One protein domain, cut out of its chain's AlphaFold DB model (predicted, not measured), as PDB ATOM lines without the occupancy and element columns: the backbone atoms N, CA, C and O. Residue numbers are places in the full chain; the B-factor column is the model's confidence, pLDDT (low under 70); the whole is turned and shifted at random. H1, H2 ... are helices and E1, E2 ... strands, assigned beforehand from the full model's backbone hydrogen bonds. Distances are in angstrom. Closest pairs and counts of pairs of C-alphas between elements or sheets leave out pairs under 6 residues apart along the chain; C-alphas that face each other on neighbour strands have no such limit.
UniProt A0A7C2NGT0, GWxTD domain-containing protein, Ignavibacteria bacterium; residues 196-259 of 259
ATOM      1  N   ASP A 196     184.296 123.034 113.140       97.44
ATOM      2  CA  ASP A 196     185.193 122.526 114.178       97.44
ATOM      3  C   ASP A 196     186.172 121.493 113.596       97.44
ATOM      4  O   ASP A 196     187.347 121.494 113.966       97.44
ATOM      5  N   ASP A 197     185.707 120.664 112.654       97.44
ATOM      6  CA  ASP A 197     186.539 119.716 111.908       97.44
ATOM      7  C   ASP A 197     186.094 119.569 110.442       97.44
ATOM      8  O   ASP A 197     184.935 119.825 110.095       97.44
ATOM      9  N   ILE A 198     187.036 119.187 109.573       97.69
ATOM     10  CA  ILE A 198     186.798 118.910 108.151       97.69
ATOM     11  C   ILE A 198     187.451 117.580 107.765       97.69
ATOM     12  O   ILE A 198     188.664 117.510 107.531       97.69
ATOM     13  N   GLU A 199     186.629 116.555 107.557       97.38
ATOM     14  CA  GLU A 199     187.064 115.288 106.974       97.38
ATOM     15  C   GLU A 199     187.082 115.391 105.444       97.38
ATOM     16  O   GLU A 199     186.089 115.741 104.801       97.38
ATOM     17  N   ASN A 200     188.236 115.105 104.841       95.56
ATOM     18  CA  ASN A 200     188.469 115.269 103.409       95.56
ATOM     19  C   ASN A 200     188.603 113.908 102.718       95.56
ATOM     20  O   ASN A 200     189.615 113.227 102.878       95.56
ATOM     21  N   HIS A 201     187.653 113.572 101.848       94.75
ATOM     22  CA  HIS A 201     187.577 112.285 101.154       94.75
ATOM     23  C   HIS A 201     187.785 112.441  99.646       94.75
ATOM     24  O   HIS A 201     186.918 112.156  98.821       94.75
ATOM     25  N   HIS A 202     188.964 112.929  99.264       91.00
ATOM     26  CA  HIS A 202     189.282 113.196  97.857       91.00
ATOM     27  C   HIS A 202     189.594 111.928  97.046       91.00
ATOM     28  O   HIS A 202     189.415 111.924  95.832       91.00
ATOM     29  N   ASN A 203     190.078 110.869  97.705       89.75
ATOM     30  CA  ASN A 203     190.647 109.682  97.054       89.75
ATOM     31  C   ASN A 203     189.952 108.373  97.461       89.75
ATOM     32  O   ASN A 203     190.516 107.295  97.268       89.75
ATOM     33  N   ASP A 204     188.753 108.456  98.037       90.69
ATOM     34  CA  ASP A 204     188.007 107.277  98.472       90.69
ATOM     35  C   ASP A 204     187.671 106.378  97.265       90.69
ATOM     36  O   ASP A 204     187.023 106.826  96.310       90.69
ATOM     37  N   PRO A 205     188.096 105.097  97.262       87.69
ATOM     38  CA  PRO A 205     187.853 104.207  96.135       87.69
ATOM     39  C   PRO A 205     186.357 104.037  95.842       87.69
ATOM     40  O   PRO A 205     185.577 103.651  96.707       87.69
ATOM     41  N   GLY A 206     185.957 104.290  94.594       87.44
ATOM     42  CA  GLY A 206     184.565 104.131  94.150       87.44
ATOM     43  C   GLY A 206     183.633 105.302  94.492       87.44
ATOM     44  O   GLY A 206     182.470 105.267  94.078       87.44
ATOM     45  N   ALA A 207     184.141 106.341  95.162       91.75
ATOM     46  CA  ALA A 207     183.424 107.579  95.455       91.75
ATOM     47  C   ALA A 207     183.929 108.750  94.599       91.75
ATOM     48  O   ALA A 207     185.093 108.815  94.205       91.75
ATOM     49  N   LYS A 208     183.041 109.705  94.316       93.81
ATOM     50  CA  LYS A 208     183.428 111.062  93.907       93.81
ATOM     51  C   LYS A 208     183.978 111.825  95.121       93.81
ATOM     52  O   LYS A 208     183.516 111.535  96.222       93.81
ATOM     53  N   PRO A 209     184.881 112.808  94.941       96.19
ATOM     54  CA  PRO A 209     185.411 113.608  96.043       96.19
ATOM     55  C   PRO A 209     184.312 114.256  96.891       96.19
ATOM     56  O   PRO A 209     183.359 114.826  96.349       96.19
ATOM     57  N   TYR A 210     184.449 114.179  98.214       96.69
ATOM     58  CA  TYR A 210     183.521 114.797  99.161       96.69
ATOM     59  C   TYR A 210     184.230 115.288 100.430       96.69
ATOM     60  O   TYR A 210     185.357 114.894 100.731       96.69
ATOM     61  N   GLU A 211     183.564 116.181 101.155       97.50
ATOM     62  CA  GLU A 211     183.996 116.734 102.438       97.50
ATOM     63  C   GLU A 211     182.861 116.595 103.456       97.50
ATOM     64  O   GLU A 211     181.691 116.797 103.116       97.50
ATOM     65  N   ILE A 212     183.208 116.299 104.708       97.88
ATOM     66  CA  ILE A 212     182.279 116.327 105.841       97.88
ATOM     67  C   ILE A 212     182.760 117.412 106.798       97.88
ATOM     68  O   ILE A 212     183.903 117.404 107.238       97.88
ATOM     69  N   TRP A 213     181.902 118.392 107.057       98.38
ATOM     70  CA  TRP A 213     182.170 119.493 107.972       98.38
ATOM     71  C   TRP A 213     181.364 119.294 109.245       98.38
ATOM     72  O   TRP A 213     180.135 119.175 109.183       98.38
ATOM     73  N   GLU A 214     182.041 119.324 110.384       98.06
ATOM     74  CA  GLU A 214     181.429 119.111 111.691       98.06
ATOM     75  C   GLU A 214     181.310 120.416 112.478       98.06
ATOM     76  O   GLU A 214     182.217 121.249 112.487       98.06
ATOM     77  N   TYR A 215     180.176 120.592 113.153       97.56
ATOM     78  CA  TYR A 215     179.914 121.712 114.051       97.56
ATOM     79  C   TYR A 215     179.334 121.184 115.364       97.56
ATOM     80  O   TYR A 215     178.140 120.896 115.468       97.56
ATOM     81  N   ASN A 216     180.169 121.105 116.392       95.81
ATOM     82  CA  ASN A 216     179.840 120.549 117.703       95.81
ATOM     83  C   ASN A 216     178.954 121.487 118.531       95.81
ATOM     84  O   ASN A 216     178.129 121.050 119.333       95.81
ATOM     85  N   SER A 217     179.107 122.797 118.329       92.38
ATOM     86  CA  SER A 217     178.373 123.827 119.078       92.38
ATOM     87  C   SER A 217     176.958 124.098 118.553       92.38
ATOM     88  O   SER A 217     176.139 124.698 119.254       92.38
ATOM     89  N   LEU A 218     176.635 123.656 117.335       92.31
ATOM     90  CA  LEU A 218     175.338 123.895 116.704       92.31
ATOM     91  C   LEU A 218     174.380 122.743 116.998       92.31
ATOM     92  O   LEU A 218     174.667 121.604 116.663       92.31
ATOM     93  N   GLU A 219     173.222 123.038 117.594       92.56
ATOM     94  CA  GLU A 219     172.134 122.068 117.848       92.56
ATOM     95  C   GLU A 219     172.559 120.766 118.564       92.56
ATOM     96  O   GLU A 219     171.868 119.756 118.466       92.56
ATOM     97  N   GLY A 220     173.657 120.794 119.329       90.56
ATOM     98  CA  GLY A 220     174.206 119.612 120.005       90.56
ATOM     99  C   GLY A 220     175.074 118.713 119.115       90.56
ATOM    100  O   GLY A 220     175.339 117.579 119.503       90.56
ATOM    101  N   GLY A 221     175.500 119.211 117.952       95.62
ATOM    102  CA  GLY A 221     176.313 118.502 116.969       95.62
ATOM    103  C   GLY A 221     175.573 118.359 115.643       95.62
ATOM    104  O   GLY A 221     174.570 117.648 115.556       95.62
ATOM    105  N   VAL A 222     176.071 119.012 114.594       97.81
ATOM    106  CA  VAL A 222     175.558 118.852 113.226       97.81
ATOM    107  C   VAL A 222     176.689 118.641 112.239       97.81
ATOM    108  O   VAL A 222     177.812 119.092 112.452       97.81
ATOM    109  N   ILE A 223     176.348 118.003 111.126       97.81
ATOM    110  CA  ILE A 223     177.255 117.790 110.007       97.81
ATOM    111  C   ILE A 223     176.686 118.396 108.731       97.81
ATOM    112  O   ILE A 223     175.464 118.481 108.540       97.81
ATOM    113  N   PHE A 224     177.586 118.793 107.845       98.50
ATOM    114  CA  PHE A 224     177.300 119.164 106.467       98.50
ATOM    115  C   PHE A 224     178.193 118.334 105.560       98.50
ATOM    116  O   PHE A 224     179.395 118.248 105.785       98.50
ATOM    117  N   ILE A 225     177.605 117.728 104.539       98.12
ATOM    118  CA  ILE A 225     178.311 116.863 103.603       98.12
ATOM    119  C   ILE A 225     178.239 117.508 102.236       98.12
ATOM    120  O   ILE A 225     177.147 117.753 101.710       98.12
ATOM    121  N   PHE A 226     179.407 117.761 101.662       97.94
ATOM    122  CA  PHE A 226     179.557 118.387 100.361       97.94
ATOM    123  C   PHE A 226     180.211 117.421  99.387       97.94
ATOM    124  O   PHE A 226     181.189 116.780  99.748       97.94
ATOM    125  N   GLY A 227     179.724 117.327  98.152       96.38
ATOM    126  CA  GLY A 227     180.299 116.430  97.144       96.38
ATOM    127  C   GLY A 227     180.521 117.114  95.804       96.38
ATOM    128  O   GLY A 227     179.644 117.838  95.329       96.38
ATOM    129  N   ASP A 228     181.655 116.841  95.156       94.62
ATOM    130  CA  ASP A 228     181.900 117.227  93.761       94.62
ATOM    131  C   ASP A 228     181.183 116.250  92.819       94.62
ATOM    132  O   ASP A 228     181.761 115.331  92.231       94.62
ATOM    133  N   VAL A 229     179.864 116.411  92.717       90.12
ATOM    134  CA  VAL A 229     178.998 115.499  91.959       90.12
ATOM    135  C   VAL A 229     179.323 115.534  90.460       90.12
ATOM    136  O   VAL A 229     179.128 114.525  89.775       90.12
ATOM    137  N   PHE A 230     179.836 116.648  89.943       87.94
ATOM    138  CA  PHE A 230     180.052 116.850  88.510       87.94
ATOM    139  C   PHE A 230     181.526 116.831  88.081       87.94
ATOM    140  O   PHE A 230     181.792 116.716  86.887       87.94
ATOM    141  N   GLY A 231     182.477 116.862  89.020       86.62
ATOM    142  CA  GLY A 231     183.913 116.817  88.731       86.62
ATOM    143  C   GLY A 231     184.506 118.170  88.326       86.62
ATOM    144  O   GLY A 231     185.518 118.207  87.627       86.62
ATOM    145  N   TYR A 232     183.865 119.277  88.711       87.50
ATOM    146  CA  TYR A 232     184.305 120.640  88.383       87.50
ATOM    147  C   TYR A 232     184.885 121.380  89.592       87.50
ATOM    148  O   TYR A 232     185.046 122.600  89.545       87.50
ATOM    149  N   ASN A 233     185.204 120.654  90.670       88.12
ATOM    150  CA  ASN A 233     185.644 121.210  91.947       88.12
ATOM    151  C   ASN A 233     184.604 122.157  92.593       88.12
ATOM    152  O   ASN A 233     184.940 122.989  93.439       88.12
ATOM    153  N   ASP A 234     183.332 122.012  92.210       91.81
ATOM    154  CA  ASP A 234     182.182 122.732  92.762       91.81
ATOM    155  C   ASP A 234     181.395 121.774  93.658       91.81
ATOM    156  O   ASP A 234     180.588 120.971  93.190       91.81
ATOM    157  N   TYR A 235     181.716 121.797  94.950       95.62
ATOM    158  CA  TYR A 235     181.139 120.869  95.911       95.62
ATOM    159  C   TYR A 235     179.763 121.374  96.349       95.62
ATOM    160  O   TYR A 235     179.650 122.403  97.022       95.62
ATOM    161  N   GLU A 236     178.730 120.619  95.990       95.88
ATOM    162  CA  GLU A 236     177.341 120.898  96.353       95.88
ATOM    163  C   GLU A 236     177.024 120.340  97.739       95.88
ATOM    164  O   GLU A 236     177.504 119.263  98.094       95.88
ATOM    165  N   LEU A 237     176.168 121.023  98.502       97.50
ATOM    166  CA  LEU A 237     175.632 120.494  99.752       97.50
ATOM    167  C   LEU A 237     174.669 119.347  99.429       97.50
ATOM    168  O   LEU A 237     173.565 119.554  98.919       97.50
ATOM    169  N   ILE A 238     175.088 118.124  99.738       97.12
ATOM    170  CA  ILE A 238     174.319 116.918  99.431       97.12
ATOM    171  C   ILE A 238     173.555 116.373 100.636       97.12
ATOM    172  O   ILE A 238     172.546 115.705 100.437       97.12
ATOM    173  N   HIS A 239     173.989 116.683 101.860       97.81
ATOM    174  CA  HIS A 239     173.298 116.317 103.097       97.81
ATOM    175  C   HIS A 239     173.684 117.239 104.254       97.81
ATOM    176  O   HIS A 239     174.832 117.659 104.362       97.81
ATOM    177  N   SER A 240     172.754 117.499 105.167       97.81
ATOM    178  CA  SER A 240     173.034 118.096 106.466       97.81
ATOM    179  C   SER A 240     172.068 117.583 107.526       97.81
ATOM    180  O   SER A 240     170.890 117.372 107.249       97.81
ATOM    181  N   THR A 241     172.549 117.441 108.761       97.19
ATOM    182  CA  THR A 241     171.695 117.191 109.934       97.19
ATOM    183  C   THR A 241     171.177 118.479 110.579       97.19
ATOM    184  O   THR A 241     170.323 118.420 111.466       97.19
ATOM    185  N   LYS A 242     171.638 119.652 110.122       97.06
ATOM    186  CA  LYS A 242     171.190 120.957 110.609       97.06
ATOM    187  C   LYS A 242     169.731 121.202 110.229       97.06
ATOM    188  O   LYS A 242     169.361 121.179 109.053       97.06
ATOM    189  N   ARG A 243     168.890 121.539 111.213       94.25
ATOM    190  CA  ARG A 243     167.484 121.882 110.939       94.25
ATOM    191  C   ARG A 243     167.386 123.084 109.998       94.25
ATOM    192  O   ARG A 243     168.005 124.122 110.250       94.25
ATOM    193  N   GLY A 244     166.548 122.947 108.969       92.50
ATOM    194  CA  GLY A 244     166.288 123.978 107.958       92.50
ATOM    195  C   GLY A 244     167.190 123.911 106.722       92.50
ATOM    196  O   GLY A 244     166.975 124.690 105.797       92.50
ATOM    197  N   GLU A 245     168.157 122.994 106.689       95.44
ATOM    198  CA  GLU A 245     169.023 122.743 105.533       95.44
ATOM    199  C   GLU A 245     168.600 121.447 104.811       95.44
ATOM    200  O   GLU A 245     167.663 120.759 105.227       95.44
ATOM    201  N   ILE A 246     169.252 121.131 103.689       94.38
ATOM    202  CA  ILE A 246     168.945 119.938 102.884       94.38
ATOM    203  C   ILE A 246     169.213 118.671 103.707       94.38
ATOM    204  O   ILE A 246     170.342 118.430 104.119       94.38
ATOM    205  N   TYR A 247     168.193 117.830 103.879       96.62
ATOM    206  CA  TYR A 247     168.302 116.540 104.560       96.62
ATOM    207  C   TYR A 247     168.056 115.391 103.577       96.62
ATOM    208  O   TYR A 247     166.914 115.111 103.211       96.62
ATOM    209  N   ASP A 248     169.130 114.718 103.161       95.94
ATOM    210  CA  ASP A 248     169.071 113.523 102.307       95.94
ATOM    211  C   ASP A 248     169.866 112.368 102.943       95.94
ATOM    212  O   ASP A 248     171.088 112.322 102.812       95.94
ATOM    213  N   PRO A 249     169.232 111.431 103.668       93.56
ATOM    214  CA  PRO A 249     169.930 110.321 104.322       93.56
ATOM    215  C   PRO A 249     170.450 109.260 103.336       93.56
ATOM    216  O   PRO A 249     170.994 108.245 103.762       93.56
ATOM    217  N   GLN A 250     170.238 109.435 102.029       94.38
ATOM    218  CA  GLN A 250     170.720 108.547 100.970       94.38
ATOM    219  C   GLN A 250     171.801 109.218 100.111       94.38
ATOM    220  O   GLN A 250     172.094 108.740  99.012       94.38
ATOM    221  N   TRP A 251     172.413 110.294 100.611       94.38
ATOM    222  CA  TRP A 251     173.423 111.089  99.912       94.38
ATOM    223  C   TRP A 251     174.592 110.267  99.365       94.38
ATOM    224  O   TRP A 251     175.143 110.624  98.324       94.38
ATOM    225  N   GLN A 252     174.936 109.132  99.988       93.56
ATOM    226  CA  GLN A 252     175.980 108.233  99.492       93.56
ATOM    227  C   GLN A 252     175.694 107.780  98.053       93.56
ATOM    228  O   GLN A 252     176.616 107.665  97.252       93.56
ATOM    229  N   LYS A 253     174.423 107.614  97.664       92.44
ATOM    230  CA  LYS A 253     174.040 107.263  96.283       92.44
ATOM    231  C   LYS A 253     174.406 108.344  95.260       92.44
ATOM    232  O   LYS A 253     174.469 108.051  94.071       92.44
ATOM    233  N   ARG A 254     174.622 109.592  95.693       90.38
ATOM    234  CA  ARG A 254     175.027 110.705  94.816       90.38
ATOM    235  C   ARG A 254     176.521 110.679  94.490       90.38
ATOM    236  O   ARG A 254     176.915 111.190  93.438       90.38
ATOM    237  N   ILE A 255     177.338 110.090  95.368       92.00
ATOM    238  CA  ILE A 255     178.804 110.098  95.249       92.00
ATOM    239  C   ILE A 255     179.408 108.720  94.963       92.00
ATOM    240  O   ILE A 255     180.403 108.650  94.246       92.00
ATOM    241  N   PHE A 256     178.809 107.630  95.441       88.56
ATOM    242  CA  PHE A 256     179.249 106.272  95.134       88.56
ATOM    243  C   PHE A 256     178.608 105.795  93.834       88.56
ATOM    244  O   PHE A 256     177.409 105.976  93.607       88.56
ATOM    245  N   LYS A 257     179.404 105.166  92.964       72.75
ATOM    246  CA  LYS A 257     178.859 104.500  91.776       72.75
ATOM    247  C   LYS A 257     177.998 103.312  92.216       72.75
ATOM    248  O   LYS A 257     178.412 102.536  93.073       72.75
ATOM    249  N   ALA A 258     176.819 103.161  91.611       59.69
ATOM    250  CA  ALA A 258     176.078 101.908  91.701       59.69
ATOM    251  C   ALA A 258     176.925 100.810  91.039       59.69
ATOM    252  O   ALA A 258     177.319 100.967  89.881       59.69
ATOM    253  N   TYR A 259     177.253  99.770  91.804       52.59
ATOM    254  CA  TYR A 259     177.851  98.539  91.292       52.59
ATOM    255  C   TYR A 259     176.770  97.626  90.720       52.59
ATOM    256  O   TYR A 259     175.665  97.591  91.314       52.59
TER     257      TYR A 259
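This is residues 196 to 259 of the 259 residues of the protein "GWxTD domain-containing protein" of Ignavibacteria bacterium (UniProt A0A7C2NGT0). A single twisted sheet of four strands, a meander in which each strand is the antiparallel neighbour of the one before, makes the body, and after its last strand a long loop leads to a very short helix, H1, that only grazes the sheet. The printed part has 64 residues with four named strands and one named helix, in the chain order E1, E2, E3, E4, H1, and the antiparallel sheet runs E1, E2, E3, E4. The class is mostly strand, with under half of the residues in named elements. The whole is compact, with a radius of gyration of the C-alphas of 11.9 A, and elongated, spanning 35 by 20 by 20 A.

E1, residues 197 to 201, and E2, residues 210 to 215, form an antiparallel hairpin at 167 degrees, with N 199 and O 212 2.9 A apart, within hydrogen-bond range. E2 and E3, residues 222 to 227, form a hairpin at 163 degrees, with N 213 and O 224 at 2.8 A. E3 and E4, residues 236 to 240, form a hairpin at 153 degrees, with N 225 and O 239 at 2.8 A. The edge strands E1 and E4 are apart. The sheet is twisted, its C-alphas lying up to 4.0 A off the best plane. H1, residues 252 to 255, only grazes the sheet; its closest C-alphas to E3 are those of Ile 255 and Gly 227, 6.8 A apart. H1 is too short for an O i to N i+4 pair, and its one O i to N i+3 pair is within range.

E1 begins at C-alpha 197 (186.539, 119.716, 111.908) and is 13.1 A long. E2 is 16.8 A, E3 16.9 A and E4 11.3 A long. H1, 5.4 A long, ends at C-alpha 255 (178.804, 110.098, 95.249).

The farthest C-alphas, Ser 217 and Tyr 259, are 37.6 A apart. The printed part has no cut. The link from E4 to H1 is long, with 11 residues. Residues 258 to 259 are under 70 in pLDDT.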